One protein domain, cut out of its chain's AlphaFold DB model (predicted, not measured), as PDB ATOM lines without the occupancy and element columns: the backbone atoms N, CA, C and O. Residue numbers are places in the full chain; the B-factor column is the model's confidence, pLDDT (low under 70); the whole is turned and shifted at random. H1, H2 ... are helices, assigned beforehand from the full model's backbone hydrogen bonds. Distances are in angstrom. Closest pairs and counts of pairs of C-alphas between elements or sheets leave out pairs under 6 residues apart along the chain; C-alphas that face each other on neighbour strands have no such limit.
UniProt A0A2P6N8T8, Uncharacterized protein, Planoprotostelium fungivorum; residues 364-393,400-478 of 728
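This is residues 364 to 393 and 400 to 478 of the 728 residues of an uncharacterized protein of Planoprotostelium fungivorum (UniProt A0A2P6N8T8). H3 is the core helix, with H1, H4 and H5 packed around it on different sides. H2 folds back beside H1 as a helical hairpin, while at the end of the model away from H1 and H2 lie H6 and a stretch without a named element, residues 462 to 478, which folds back near Glu 466. The printed part has 109 residues with six named helices, H1 to H6 in that order along the chain, and no named strand; its class is all helix. The whole is compact, with a radius of gyration of the C-alphas of 13.6 A, yet elongated in outline, with spans of 45 by 25 by 24 A.

H1, residues 365 to 373, begins at C-alpha 365 (121.761, 138.095, 136.904) and measures 12.2 A from first to last C-alpha. H2 is residues 377 to 383, 9.9 A long. After the cut, H3 spans residues 409 to 419, 15.3 A, from C-alpha 409 at (111.429, 136.897, 133.512). H4 is residues 422 to 430, 12.2 A. H5, residues 437 to 450, is the longest helix at 20.1 A. H6, residues 453 to 461, is 11.5 A long and ends at C-alpha 461 (97.351, 155.931, 128.799).

H3 is the hub, touching three helices. H1 and H3 touch at a steep tilt of 45 degrees, the same way, the closest C-alphas being those of Ala 372 and Ser 416, 5.2 A apart. H1 and H2 form a helical hairpin, touching at a shallow tilt of 11 degrees, opposite ways; their closest C-alphas are Val 368 and Ile 380, 6.2 A. H3 and H4 are the second hairpin, at a shallow tilt of 30 degrees, with the C-alphas of Ser 416 and Ile 425 closest at 5.9 A. H2 and H4 only just touch, with 3 pairs of C-alphas within 8 A, the closest being Leu 377 and Thr 424 at 5.6 A. H5 touches H3 at a shallow tilt of 29 degrees, the same way, with the C-alphas of Gly 418 and Val 447 4.2 A apart. H6 is close to but not clearly touching H3, the closest C-alphas being Ile 417 and Met 455 at 6.6 A. H4 and H5 are apart. In each of the six helices every O i to N i+4 pair is within hydrogen-bond range.

The two C-alphas farthest apart, those of Ser 393 and Glu 461, are 45.0 A apart. Residues 394 to 399 are cut out, and C-alphas 393 and 400 are 15.3 A apart across the cut, on the link from H2 to H3. Of the links that are printed whole, none is long. The mean pLDDT of the printed part is 91.3; residues 391 to 393 and 400 to 404 are under 70.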
ATOM      1  N   THR A 364     125.311 135.386 134.867       90.25
ATOM      2  CA  THR A 364     124.886 136.025 136.116       90.25
ATOM      3  C   THR A 364     123.654 136.885 135.875       90.25
ATOM      4  O   THR A 364     123.448 137.414 134.781       90.25
ATOM      5  N   LYS A 365     122.882 137.141 136.940       92.75
ATOM      6  CA  LYS A 365     121.761 138.095 136.904       92.75
ATOM      7  C   LYS A 365     122.180 139.445 136.311       92.75
ATOM      8  O   LYS A 365     121.439 140.022 135.529       92.75
ATOM      9  N   GLY A 366     123.376 139.938 136.645       92.25
ATOM     10  CA  GLY A 366     123.887 141.207 136.120       92.25
ATOM     11  C   GLY A 366     124.021 141.229 134.593       92.25
ATOM     12  O   GLY A 366     123.644 142.219 133.975       92.25
ATOM     13  N   GLU A 367     124.502 140.140 133.992       94.50
ATOM     14  CA  GLU A 367     124.662 140.001 132.535       94.50
ATOM     15  C   GLU A 367     123.312 139.889 131.830       94.50
ATOM     16  O   GLU A 367     123.065 140.599 130.859       94.50
ATOM     17  N   VAL A 368     122.397 139.076 132.363       96.19
ATOM     18  CA  VAL A 368     121.043 138.938 131.806       96.19
ATOM     19  C   VAL A 368     120.294 140.268 131.842       96.19
ATOM     20  O   VAL A 368     119.710 140.686 130.841       96.19
ATOM     21  N   LEU A 369     120.369 140.982 132.967       96.06
ATOM     22  CA  LEU A 369     119.761 142.302 133.086       96.06
ATOM     23  C   LEU A 369     120.429 143.328 132.164       96.06
ATOM     24  O   LEU A 369     119.737 144.176 131.609       96.06
ATOM     25  N   GLU A 370     121.743 143.260 131.952       95.69
ATOM     26  CA  GLU A 370     122.427 144.134 130.994       95.69
ATOM     27  C   GLU A 370     122.016 143.846 129.542       95.69
ATOM     28  O   GLU A 370     121.801 144.783 128.774       95.69
ATOM     29  N   ALA A 371     121.828 142.577 129.168       97.06
ATOM     30  CA  ALA A 371     121.297 142.210 127.855       97.06
ATOM     31  C   ALA A 371     119.866 142.743 127.661       97.06
ATOM     32  O   ALA A 371     119.557 143.311 126.611       97.06
ATOM     33  N   ALA A 372     119.030 142.664 128.705       97.56
ATOM     34  CA  ALA A 372     117.687 143.245 128.722       97.56
ATOM     35  C   ALA A 372     117.706 144.767 128.534       97.56
ATOM     36  O   ALA A 372     116.925 145.303 127.750       97.56
ATOM     37  N   ARG A 373     118.633 145.479 129.185       96.38
ATOM     38  CA  ARG A 373     118.798 146.935 129.009       96.38
ATOM     39  C   ARG A 373     119.206 147.338 127.594       96.38
ATOM     40  O   ARG A 373     118.897 148.450 127.182       96.38
ATOM     41  N   ARG A 374     119.923 146.468 126.880       96.19
ATOM     42  CA  ARG A 374     120.419 146.705 125.513       96.19
ATOM     43  C   ARG A 374     119.486 146.189 124.418       96.19
ATOM     44  O   ARG A 374     119.844 146.263 123.248       96.19
ATOM     45  N   ASP A 375     118.332 145.651 124.799       97.56
ATOM     46  CA  ASP A 375     117.360 145.029 123.899       97.56
ATOM     47  C   ASP A 375     117.937 143.873 123.051       97.56
ATOM     48  O   ASP A 375     117.610 143.698 121.874       97.56
ATOM     49  N   GLN A 376     118.835 143.081 123.653       97.69
ATOM     50  CA  GLN A 376     119.522 141.958 123.005       97.69
ATOM     51  C   GLN A 376     118.784 140.643 123.251       97.69
ATOM     52  O   GLN A 376     119.251 139.775 123.991       97.69
ATOM     53  N   LEU A 377     117.614 140.513 122.626       97.69
ATOM     54  CA  LEU A 377     116.713 139.375 122.804       97.69
ATOM     55  C   LEU A 377     117.402 138.023 122.571       97.69
ATOM     56  O   LEU A 377     117.240 137.106 123.366       97.69
ATOM     57  N   GLU A 378     118.246 137.927 121.545       97.62
ATOM     58  CA  GLU A 378     118.947 136.692 121.176       97.62
ATOM     59  C   GLU A 378     119.950 136.251 122.252       97.62
ATOM     60  O   GLU A 378     120.200 135.064 122.450       97.62
ATOM     61  N   VAL A 379     120.534 137.220 122.961       97.06
ATOM     62  CA  VAL A 379     121.469 136.974 124.062       97.06
ATOM     63  C   VAL A 379     120.709 136.512 125.309       97.06
ATOM     64  O   VAL A 379     121.187 135.631 126.017       97.06
ATOM     65  N   ILE A 380     119.507 137.042 125.548       97.31
ATOM     66  CA  ILE A 380     118.621 136.583 126.630       97.31
ATOM     67  C   ILE A 380     118.114 135.165 126.348       97.31
ATOM     68  O   ILE A 380     118.173 134.321 127.238       97.31
ATOM     69  N   ASP A 381     117.685 134.876 125.116       96.50
ATOM     70  CA  ASP A 381     117.264 133.531 124.708       96.50
ATOM     71  C   ASP A 381     118.393 132.502 124.877       96.50
ATOM     72  O   ASP A 381     118.129 131.371 125.279       96.50
ATOM     73  N   LEU A 382     119.648 132.901 124.640       95.62
ATOM     74  CA  LEU A 382     120.822 132.059 124.884       95.62
ATOM     75  C   LEU A 382     121.105 131.834 126.381       95.62
ATOM     76  O   LEU A 382     121.463 130.726 126.768       95.62
ATOM     77  N   MET A 383     121.001 132.874 127.214       95.25
ATOM     78  CA  MET A 383     121.318 132.785 128.650       95.25
ATOM     79  C   MET A 383     120.188 132.183 129.496       95.25
ATOM     80  O   MET A 383     120.444 131.740 130.617       95.25
ATOM     81  N   GLY A 384     118.961 132.176 128.977       95.38
ATOM     82  CA  GLY A 384     117.766 131.718 129.674       95.38
ATOM     83  C   GLY A 384     116.975 132.854 130.335       95.38
ATOM     84  O   GLY A 384     117.517 133.854 130.814       95.38
ATOM     85  N   TRP A 385     115.655 132.672 130.379       95.62
ATOM     86  CA  TRP A 385     114.686 133.643 130.914       95.62
ATOM     87  C   TRP A 385     114.528 133.582 132.430       95.62
ATOM     88  O   TRP A 385     114.027 134.511 133.059       95.62
ATOM     89  N   ASP A 386     114.994 132.495 133.017       93.69
ATOM     90  CA  ASP A 386     115.124 132.288 134.442       93.69
ATOM     91  C   ASP A 386     116.421 131.516 134.710       93.69
ATOM     92  O   ASP A 386     117.134 131.102 133.791       93.69
ATOM     93  N   ASN A 387     116.745 131.322 135.983       89.19
ATOM     94  CA  ASN A 387     117.902 130.526 136.368       89.19
ATOM     95  C   ASN A 387     117.611 129.012 136.460       89.19
ATOM     96  O   ASN A 387     118.466 128.273 136.957       89.19
ATOM     97  N   THR A 388     116.435 128.533 136.033       88.00
ATOM     98  CA  THR A 388     116.062 127.112 136.160       88.00
ATOM     99  C   THR A 388     116.844 126.243 135.180       88.00
ATOM    100  O   THR A 388     117.295 125.161 135.553       88.00
ATOM    101  N   GLN A 389     117.113 126.756 133.976       77.44
ATOM    102  CA  GLN A 389     117.856 126.041 132.928       77.44
ATOM    103  C   GLN A 389     119.331 125.809 133.279       77.44
ATOM    104  O   GLN A 389     119.964 124.901 132.753       77.44
ATOM    105  N   ILE A 390     119.876 126.583 134.216       75.94
ATOM    106  CA  ILE A 390     121.277 126.465 134.645       75.94
ATOM    107  C   ILE A 390     121.476 125.261 135.574       75.94
ATOM    108  O   ILE A 390     122.601 124.834 135.813       75.94
ATOM    109  N   ARG A 391     120.394 124.682 136.106       67.69
ATOM    110  CA  ARG A 391     120.478 123.683 137.175       67.69
ATOM    111  C   ARG A 391     120.765 122.253 136.715       67.69
ATOM    112  O   ARG A 391     120.984 121.421 137.588       67.69
ATOM    113  N   SER A 392     120.743 121.937 135.418       56.31
ATOM    114  CA  SER A 392     120.595 120.534 135.000       56.31
ATOM    115  C   SER A 392     121.808 119.836 134.383       56.31
ATOM    116  O   SER A 392     121.733 118.617 134.277       56.31
ATOM    117  N   SER A 393     122.898 120.509 133.983       48.59
ATOM    118  CA  SER A 393     123.861 119.835 133.084       48.59
ATOM    119  C   SER A 393     125.350 119.869 133.429       48.59
ATOM    120  O   SER A 393     126.045 119.007 132.905       48.59
ATOM    121  N   VAL A 400     129.263 129.936 142.242       51.16
ATOM    122  CA  VAL A 400     129.061 131.334 141.769       51.16
ATOM    123  C   VAL A 400     127.609 131.827 141.814       51.16
ATOM    124  O   VAL A 400     127.333 132.977 141.476       51.16
ATOM    125  N   GLN A 401     126.660 131.044 142.330       51.56
ATOM    126  CA  GLN A 401     125.391 131.628 142.777       51.56
ATOM    127  C   GLN A 401     125.553 132.087 144.226       51.56
ATOM    128  O   GLN A 401     125.052 131.469 145.162       51.56
ATOM    129  N   ARG A 402     126.237 133.232 144.412       56.59
ATOM    130  CA  ARG A 402     126.046 134.070 145.611       56.59
ATOM    131  C   ARG A 402     124.536 134.182 145.880       56.59
ATOM    132  O   ARG A 402     123.729 134.008 144.969       56.59
ATOM    133  N   LYS A 403     124.128 134.589 147.086       57.97
ATOM    134  CA  LYS A 403     122.737 134.994 147.414       57.97
ATOM    135  C   LYS A 403     122.160 136.109 146.506       57.97
ATOM    136  O   LYS A 403     121.189 136.764 146.875       57.97
ATOM    137  N   THR A 404     122.729 136.384 145.331       62.22
ATOM    138  CA  THR A 404     122.000 137.010 144.240       62.22
ATOM    139  C   THR A 404     120.729 136.207 144.027       62.22
ATOM    140  O   THR A 404     120.769 135.063 143.574       62.22
ATOM    141  N   SER A 405     119.612 136.813 144.427       76.12
ATOM    142  CA  SER A 405     118.271 136.332 144.127       76.12
ATOM    143  C   SER A 405     118.254 135.812 142.682       76.12
ATOM    144  O   SER A 405     118.769 136.528 141.808       76.12
ATOM    145  N   PRO A 406     117.725 134.592 142.444       88.69
ATOM    146  CA  PRO A 406     117.450 134.081 141.105       88.69
ATOM    147  C   PRO A 406     116.988 135.201 140.182       88.69
ATOM    148  O   PRO A 406     116.205 136.051 140.617       88.69
ATOM    149  N   TRP A 407     117.466 135.242 138.937       93.94
ATOM    150  CA  TRP A 407     116.723 136.035 137.969       93.94
ATOM    151  C   TRP A 407     115.532 135.230 137.477       93.94
ATOM    152  O   TRP A 407     115.598 134.008 137.337       93.94
ATOM    153  N   ASN A 408     114.452 135.947 137.229       94.50
ATOM    154  CA  ASN A 408     113.286 135.451 136.526       94.50
ATOM    155  C   ASN A 408     112.916 136.431 135.406       94.50
ATOM    156  O   ASN A 408     113.482 137.524 135.290       94.50
ATOM    157  N   TRP A 409     111.932 136.054 134.595       95.88
ATOM    158  CA  TRP A 409     111.429 136.897 133.512       95.88
ATOM    159  C   TRP A 409     110.921 138.258 134.021       95.88
ATOM    160  O   TRP A 409     111.005 139.244 133.294       95.88
ATOM    161  N   GLY A 410     110.434 138.341 135.266       95.81
ATOM    162  CA  GLY A 410     109.964 139.576 135.894       95.81
ATOM    163  C   GLY A 410     111.096 140.576 136.142       95.81
ATOM    164  O   GLY A 410     110.930 141.777 135.916       95.81
ATOM    165  N   ASP A 411     112.284 140.100 136.523       96.19
ATOM    166  CA  ASP A 411     113.493 140.928 136.593       96.19
ATOM    167  C   ASP A 411     113.872 141.477 135.208       96.19
ATOM    168  O   ASP A 411     114.166 142.667 135.074       96.19
ATOM    169  N   ILE A 412     113.817 140.624 134.177       97.50
ATOM    170  CA  ILE A 412     114.105 140.989 132.780       97.50
ATOM    171  C   ILE A 412     113.101 142.035 132.288       97.50
ATOM    172  O   ILE A 412     113.511 143.061 131.749       97.50
ATOM    173  N   LEU A 413     111.804 141.821 132.539       97.62
ATOM    174  CA  LEU A 413     110.730 142.755 132.203       97.62
ATOM    175  C   LEU A 413     110.907 144.100 132.924       97.62
ATOM    176  O   LEU A 413     110.734 145.162 132.333       97.62
ATOM    177  N   THR A 414     111.291 144.074 134.201       96.94
ATOM    178  CA  THR A 414     111.547 145.293 134.986       96.94
ATOM    179  C   THR A 414     112.641 146.146 134.367       96.94
ATOM    180  O   THR A 414     112.494 147.363 134.243       96.94
ATOM    181  N   GLU A 415     113.754 145.520 133.995       97.88
ATOM    182  CA  GLU A 415     114.889 146.221 133.398       97.88
ATOM    183  C   GLU A 415     114.605 146.665 131.962       97.88
ATOM    184  O   GLU A 415     114.983 147.782 131.598       97.88
ATOM    185  N   SER A 416     113.901 145.846 131.174       97.88
ATOM    186  CA  SER A 416     113.538 146.170 129.795       97.88
ATOM    187  C   SER A 416     112.552 147.338 129.732       97.88
ATOM    188  O   SER A 416     112.816 148.291 129.003       97.88
ATOM    189  N   ILE A 417     111.496 147.361 130.560       97.31
ATOM    190  CA  ILE A 417     110.592 148.524 130.660       97.31
ATOM    191  C   ILE A 417     111.348 149.742 131.196       97.31
ATOM    192  O   ILE A 417     111.195 150.838 130.667       97.31
ATOM    193  N   GLY A 418     112.217 149.574 132.199       96.88
ATOM    194  CA  GLY A 418     113.033 150.675 132.721       96.88
ATOM    195  C   GLY A 418     113.820 151.411 131.629       96.88
ATOM    196  O   GLY A 418     113.878 152.641 131.634       96.88
ATOM    197  N   ARG A 419     114.390 150.670 130.671       97.12
ATOM    198  CA  ARG A 419     115.177 151.223 129.555       97.12
ATOM    199  C   ARG A 419     114.398 151.475 128.267       97.12
ATOM    200  O   ARG A 419     114.912 152.188 127.413       97.12
ATOM    201  N   GLY A 420     113.176 150.964 128.141       97.25
ATOM    202  CA  GLY A 420     112.398 151.034 126.902       97.25
ATOM    203  C   GLY A 420     112.854 150.037 125.833       97.25
ATOM    204  O   GLY A 420     112.782 150.333 124.644       97.25
ATOM    205  N   SER A 421     113.340 148.862 126.239       97.94
ATOM    206  CA  SER A 421     113.814 147.791 125.352       97.94
ATOM    207  C   SER A 421     112.643 147.037 124.711       97.94
ATOM    208  O   SER A 421     112.200 145.999 125.211       97.94
ATOM    209  N   LYS A 422     112.091 147.592 123.628       97.75
ATOM    210  CA  LYS A 422     110.789 147.192 123.070       97.75
ATOM    211  C   LYS A 422     110.714 145.717 122.666       97.75
ATOM    212  O   LYS A 422     109.736 145.057 123.015       97.75
ATOM    213  N   ARG A 423     111.741 145.166 122.001       97.88
ATOM    214  CA  ARG A 423     111.730 143.756 121.552       97.88
ATOM    215  C   ARG A 423     111.686 142.803 122.743       97.88
ATOM    216  O   ARG A 423     110.933 141.832 122.746       97.88
ATOM    217  N   THR A 424     112.466 143.113 123.772       97.94
ATOM    218  CA  THR A 424     112.541 142.345 125.014       97.94
ATOM    219  C   THR A 424     111.236 142.445 125.801       97.94
ATOM    220  O   THR A 424     110.761 141.430 126.300       97.94
ATOM    221  N   ILE A 425     110.612 143.628 125.866       97.88
ATOM    222  CA  ILE A 425     109.293 143.814 126.495       97.88
ATOM    223  C   ILE A 425     108.247 142.934 125.802       97.88
ATOM    224  O   ILE A 425     107.565 142.165 126.474       97.88
ATOM    225  N   VAL A 426     108.152 142.987 124.467       97.50
ATOM    226  CA  VAL A 426     107.226 142.147 123.681       97.50
ATOM    227  C   VAL A 426     107.458 140.665 123.975       97.50
ATOM    228  O   VAL A 426     106.513 139.927 124.246       97.50
ATOM    229  N   ALA A 427     108.718 140.228 123.975       97.50
ATOM    230  CA  ALA A 427     109.073 138.843 124.255       97.50
ATOM    231  C   ALA A 427     108.720 138.411 125.690       97.50
ATOM    232  O   ALA A 427     108.282 137.277 125.889       97.50
ATOM    233  N   CYS A 428     108.875 139.286 126.687       96.88
ATOM    234  CA  CYS A 428     108.413 139.031 128.052       96.88
ATOM    235  C   CYS A 428     106.885 138.887 128.108       96.88
ATOM    236  O   CYS A 428     106.386 137.934 128.694       96.88
ATOM    237  N   LEU A 429     106.143 139.809 127.486       95.69
ATOM    238  CA  LEU A 429     104.677 139.814 127.522       95.69
ATOM    239  C   LEU A 429     104.068 138.607 126.793       95.69
ATOM    240  O   LEU A 429     103.104 138.019 127.276       95.69
ATOM    241  N   ASN A 430     104.665 138.187 125.675       96.25
ATOM    242  CA  ASN A 430     104.209 137.027 124.902       96.25
ATOM    243  C   ASN A 430     104.362 135.692 125.641       96.25
ATOM    244  O   ASN A 430     103.722 134.715 125.260       96.25
ATOM    245  N   ARG A 431     105.182 135.628 126.697       93.75
ATOM    246  CA  ARG A 431     105.289 134.426 127.541       93.75
ATOM    247  C   ARG A 431     104.054 134.211 128.422       93.75
ATOM    248  O   ARG A 431     103.912 133.139 128.995       93.75
ATOM    249  N   GLY A 432     103.135 135.181 128.463       79.88
ATOM    250  CA  GLY A 432     101.789 134.998 129.008       79.88
ATOM    251  C   GLY A 432     101.731 134.888 130.529       79.88
ATOM    252  O   GLY A 432     100.709 134.474 131.070       79.88
ATOM    253  N   GLU A 433     102.806 135.250 131.227       86.94
ATOM    254  CA  GLU A 433     102.828 135.216 132.683       86.94
ATOM    255  C   GLU A 433     102.113 136.434 133.279       86.94
ATOM    256  O   GLU A 433     102.248 137.571 132.817       86.94
ATOM    257  N   HIS A 434     101.319 136.186 134.321       92.69
ATOM    258  CA  HIS A 434     100.562 137.229 134.998       92.69
ATOM    259  C   HIS A 434     101.511 138.162 135.762       92.69
ATOM    260  O   HIS A 434     102.278 137.728 136.623       92.69
ATOM    261  N   ILE A 435     101.430 139.461 135.485       95.38
ATOM    262  CA  ILE A 435     102.199 140.481 136.205       95.38
ATOM    263  C   ILE A 435     101.547 140.683 137.575       95.38
ATOM    264  O   ILE A 435     100.395 141.097 137.663       95.38
ATOM    265  N   THR A 436     102.267 140.353 138.645       94.31
ATOM    266  CA  THR A 436     101.791 140.530 140.025       94.31
ATOM    267  C   THR A 436     101.881 141.993 140.466       94.31
ATOM    268  O   THR A 436     102.693 142.755 139.941       94.31
ATOM    269  N   ASP A 437     101.116 142.383 141.488       91.12
ATOM    270  CA  ASP A 437     101.163 143.747 142.041       91.12
ATOM    271  C   ASP A 437     102.560 144.126 142.556       91.12
ATOM    272  O   ASP A 437     103.034 145.248 142.356       91.12
ATOM    273  N   GLU A 438     103.267 143.168 143.165       93.06
ATOM    274  CA  GLU A 438     104.660 143.343 143.582       93.06
ATOM    275  C   GLU A 438     105.564 143.630 142.373       93.06
ATOM    276  O   GLU A 438     106.384 144.553 142.394       93.06
ATOM    277  N   GLN A 439     105.391 142.867 141.291       94.06
ATOM    278  CA  GLN A 439     106.154 143.031 140.061       94.06
ATOM    279  C   GLN A 439     105.874 144.392 139.410       94.06
ATOM    280  O   GLN A 439     106.814 145.074 138.993       94.06
ATOM    281  N   SER A 440     104.618 144.838 139.411       93.69
ATOM    282  CA  SER A 440     104.225 146.178 138.971       93.69
ATOM    283  C   SER A 440     104.904 147.262 139.808       93.69
ATOM    284  O   SER A 440     105.562 148.141 139.250       93.69
ATOM    285  N   ALA A 441     104.877 147.171 141.142       92.88
ATOM    286  CA  ALA A 441     105.572 148.122 142.012       92.88
ATOM    287  C   ALA A 441     107.086 148.198 141.725       92.88
ATOM    288  O   ALA A 441     107.674 149.288 141.711       92.88
ATOM    289  N   ARG A 442     107.725 147.055 141.432       94.50
ATOM    290  CA  ARG A 442     109.139 146.991 141.025       94.50
ATOM    291  C   ARG A 442     109.383 147.666 139.675       94.50
ATOM    292  O   ARG A 442     110.345 148.434 139.567       94.50
ATOM    293  N   ILE A 443     108.513 147.435 138.691       95.19
ATOM    294  CA  ILE A 443     108.552 148.078 137.369       95.19
ATOM    295  C   ILE A 443     108.441 149.598 137.519       95.19
ATOM    296  O   ILE A 443     109.328 150.314 137.059       95.19
ATOM    297  N   PHE A 444     107.452 150.109 138.255       94.00
ATOM    298  CA  PHE A 444     107.278 151.555 138.445       94.00
ATOM    299  C   PHE A 444     108.449 152.211 139.160       94.00
ATOM    300  O   PHE A 444     108.950 153.247 138.718       94.00
ATOM    301  N   LYS A 445     108.957 151.578 140.221       94.44
ATOM    302  CA  LYS A 445     110.169 152.046 140.899       94.44
ATOM    303  C   LYS A 445     111.364 152.080 139.945       94.44
ATOM    304  O   LYS A 445     112.207 152.970 140.058       94.44
ATOM    305  N   ARG A 446     111.480 151.120 139.020       96.12
ATOM    306  CA  ARG A 446     112.577 151.081 138.045       96.12
ATOM    307  C   ARG A 446     112.431 152.148 136.968       96.12
ATOM    308  O   ARG A 446     113.392 152.877 136.740       96.12
ATOM    309  N   VAL A 447     111.253 152.280 136.370       96.12
ATOM    310  CA  VAL A 447     110.958 153.290 135.346       96.12
ATOM    311  C   VAL A 447     111.108 154.697 135.916       96.12
ATOM    312  O   VAL A 447     111.751 155.540 135.301       96.12
ATOM    313  N   GLY A 448     110.640 154.926 137.146       95.56
ATOM    314  CA  GLY A 448     110.848 156.179 137.869       95.56
ATOM    315  C   GLY A 448     112.314 156.492 138.161       95.56
ATOM    316  O   GLY A 448     112.694 157.655 138.194       95.56
ATOM    317  N   LYS A 449     113.170 155.478 138.343       96.06
ATOM    318  CA  LYS A 449     114.619 155.695 138.481       96.06
ATOM    319  C   LYS A 449     115.273 156.125 137.168       96.06
ATOM    320  O   LYS A 449     116.218 156.907 137.213       96.06
ATOM    321  N   GLU A 450     114.817 155.587 136.042       97.31
ATOM    322  CA  GLU A 450     115.371 155.874 134.711       97.31
ATOM    323  C   GLU A 450     114.750 157.130 134.077       97.31
ATOM    324  O   GLU A 450     115.377 157.756 133.231       97.31
ATOM    325  N   GLY A 451     113.554 157.538 134.516       97.38
ATOM    326  CA  GLY A 451     112.861 158.715 133.991       97.38
ATOM    327  C   GLY A 451     112.284 158.499 132.591       97.38
ATOM    328  O   GLY A 451     112.153 159.455 131.826       97.38
ATOM    329  N   ASN A 452     111.963 157.257 132.221       97.25
ATOM    330  CA  ASN A 452     111.475 156.934 130.881       97.25
ATOM    331  C   ASN A 452     109.981 157.283 130.725       97.25
ATOM    332  O   ASN A 452     109.099 156.463 130.983       97.25
ATOM    333  N   LEU A 453     109.705 158.523 130.306       97.00
ATOM    334  CA  LEU A 453     108.348 159.051 130.141       97.00
ATOM    335  C   LEU A 453     107.543 158.338 129.039       97.00
ATOM    336  O   LEU A 453     106.330 158.199 129.177       97.00
ATOM    337  N   GLU A 454     108.194 157.854 127.975       96.56
ATOM    338  CA  GLU A 454     107.528 157.091 126.906       96.56
ATOM    339  C   GLU A 454     106.901 155.811 127.475       96.56
ATOM    340  O   GLU A 454     105.723 155.541 127.252       96.56
ATOM    341  N   MET A 455     107.656 155.072 128.296       97.19
ATOM    342  CA  MET A 455     107.167 153.844 128.930       97.19
ATOM    343  C   MET A 455     106.087 154.115 129.981       97.19
ATOM    344  O   MET A 455     105.154 153.328 130.116       97.19
ATOM    345  N   LEU A 456     106.162 155.238 130.703       96.38
ATOM    346  CA  LEU A 456     105.103 155.639 131.639       96.38
ATOM    347  C   LEU A 456     103.787 155.950 130.924       96.38
ATOM    348  O   LEU A 456     102.736 155.493 131.370       96.38
ATOM    349  N   ARG A 457     103.841 156.671 129.799       95.38
ATOM    350  CA  ARG A 457     102.658 156.962 128.977       95.38
ATOM    351  C   ARG A 457     102.070 155.696 128.368       95.38
ATOM    352  O   ARG A 457     100.856 155.526 128.405       95.38
ATOM    353  N   TRP A 458     102.916 154.790 127.883       95.81
ATOM    354  CA  TRP A 458     102.489 153.473 127.409       95.81
ATOM    355  C   TRP A 458     101.718 152.696 128.487       95.81
ATOM    356  O   TRP A 458     100.606 152.235 128.233       95.81
ATOM    357  N   MET A 459     102.260 152.615 129.709       95.19
ATOM    358  CA  MET A 459     101.625 151.904 130.828       95.19
ATOM    359  C   MET A 459     100.347 152.589 131.344       95.19
ATOM    360  O   MET A 459      99.404 151.906 131.740       95.19
ATOM    361  N   HIS A 460     100.305 153.925 131.364       93.88
ATOM    362  CA  HIS A 460      99.175 154.682 131.914       93.88
ATOM    363  C   HIS A 460      98.027 154.865 130.919       93.88
ATOM    364  O   HIS A 460      96.880 154.549 131.221       93.88
ATOM    365  N   GLU A 461      98.338 155.414 129.748       91.12
ATOM    366  CA  GLU A 461      97.351 155.931 128.799       91.12
ATOM    367  C   GLU A 461      96.944 154.859 127.779       91.12
ATOM    368  O   GLU A 461      96.033 155.075 126.984       91.12
ATOM    369  N   GLY A 462      97.640 153.714 127.761       87.44
ATOM    370  CA  GLY A 462      97.497 152.710 126.709       87.44
ATOM    371  C   GLY A 462      97.866 153.258 125.331       87.44
ATOM    372  O   GLY A 462      97.453 152.686 124.325       87.44
ATOM    373  N   LYS A 463      98.612 154.374 125.275       86.31
ATOM    374  CA  LYS A 463      99.066 154.962 124.016       86.31
ATOM    375  C   LYS A 463      99.898 153.939 123.264       86.31
ATOM    376  O   LYS A 463     100.818 153.342 123.827       86.31
ATOM    377  N   GLU A 464      99.576 153.780 121.988       90.38
ATOM    378  CA  GLU A 464     100.369 152.971 121.081       90.38
ATOM    379  C   GLU A 464     101.776 153.562 121.009       90.38
ATOM    380  O   GLU A 464     101.991 154.692 120.570       90.38
ATOM    381  N   VAL A 465     102.737 152.790 121.499       94.94
ATOM    382  CA  VAL A 465     104.150 153.054 121.286       94.94
ATOM    383  C   VAL A 465     104.590 152.129 120.170       94.94
ATOM    384  O   VAL A 465     104.422 150.916 120.278       94.94
ATOM    385  N   GLU A 466     105.151 152.691 119.099       95.88
ATOM    386  CA  GLU A 466     105.607 151.916 117.945       95.88
ATOM    387  C   GLU A 466     106.503 150.755 118.401       95.88
ATOM    388  O   GLU A 466     107.514 150.975 119.079       95.88
ATOM    389  N   GLY A 467     106.103 149.529 118.053       94.88
ATOM    390  CA  GLY A 467     106.797 148.293 118.417       94.88
ATOM    391  C   GLY A 467     106.402 147.672 119.764       94.88
ATOM    392  O   GLY A 467     106.968 146.640 120.115       94.88
ATOM    393  N   LEU A 468     105.453 148.250 120.510       97.12
ATOM    394  CA  LEU A 468     104.896 147.672 121.739       97.12
ATOM    395  C   LEU A 468     103.409 147.316 121.572       97.12
ATOM    396  O   LEU A 468     102.678 148.044 120.899       97.12
ATOM    397  N   PRO A 469     102.928 146.223 122.198       96.06
ATOM    398  CA  PRO A 469     101.502 145.923 122.259       96.06
ATOM    399  C   PRO A 469     100.795 146.898 123.209       96.06
ATOM    400  O   PRO A 469     101.442 147.635 123.955       96.06
ATOM    401  N   LEU A 470      99.462 146.862 123.252       94.69
ATOM    402  CA  LEU A 470      98.713 147.551 124.305       94.69
ATOM    403  C   LEU A 470      99.178 147.068 125.685       94.69
ATOM    404  O   LEU A 470      99.373 145.869 125.900       94.69
ATOM    405  N   ALA A 471      99.362 148.006 126.615       94.31
ATOM    406  CA  ALA A 471      99.835 147.673 127.949       94.31
ATOM    407  C   ALA A 471      98.843 146.718 128.649       94.31
ATOM    408  O   ALA A 471      97.638 147.007 128.696       94.31
ATOM    409  N   PRO A 472      99.315 145.584 129.200       93.75
ATOM    410  CA  PRO A 472      98.457 144.646 129.913       93.75
ATOM    411  C   PRO A 472      97.809 145.316 131.137       93.75
ATOM    412  O   PRO A 472      98.441 146.165 131.772       93.75
ATOM    413  N   PRO A 473      96.584 144.918 131.533       90.88
ATOM    414  CA  PRO A 473      95.871 145.531 132.658       90.88
ATOM    415  C   PRO A 473      96.664 145.566 133.972       90.88
ATOM    416  O   PRO A 473      96.556 146.542 134.709       90.88
ATOM    417  N   GLY A 474      97.503 144.556 134.232       89.44
ATOM    418  CA  GLY A 474      98.357 144.493 135.427       89.44
ATOM    419  C   GLY A 474      99.425 145.593 135.512       89.44
ATOM    420  O   GLY A 474      99.951 145.841 136.592       89.44
ATOM    421  N   LEU A 475      99.724 146.290 134.408       90.38
ATOM    422  CA  LEU A 475     100.640 147.439 134.372       90.38
ATOM    423  C   LEU A 475      99.930 148.791 134.482       90.38
ATOM    424  O   LEU A 475     100.568 149.822 134.295       90.38
ATOM    425  N   ARG A 476      98.628 148.835 134.771       88.31
ATOM    426  CA  ARG A 476      97.943 150.115 134.975       88.31
ATOM    427  C   ARG A 476      98.301 150.695 136.342       88.31
ATOM    428  O   ARG A 476      98.358 149.984 137.343       88.31
ATOM    429  N   LEU A 477      98.547 152.003 136.387       82.50
ATOM    430  CA  LEU A 477      98.924 152.690 137.622       82.50
ATOM    431  C   LEU A 477      97.735 152.831 138.574       82.50
ATOM    432  O   LEU A 477      96.750 153.496 138.257       82.50
ATOM    433  N   GLY A 478      97.873 152.262 139.769       89.25
ATOM    434  CA  GLY A 478      97.084 152.658 140.932       89.25
ATOM    435  C   GLY A 478      97.613 153.954 141.557       89.25
ATOM    436  O   GLY A 478      98.789 154.291 141.403       89.25
TER     437      GLY A 478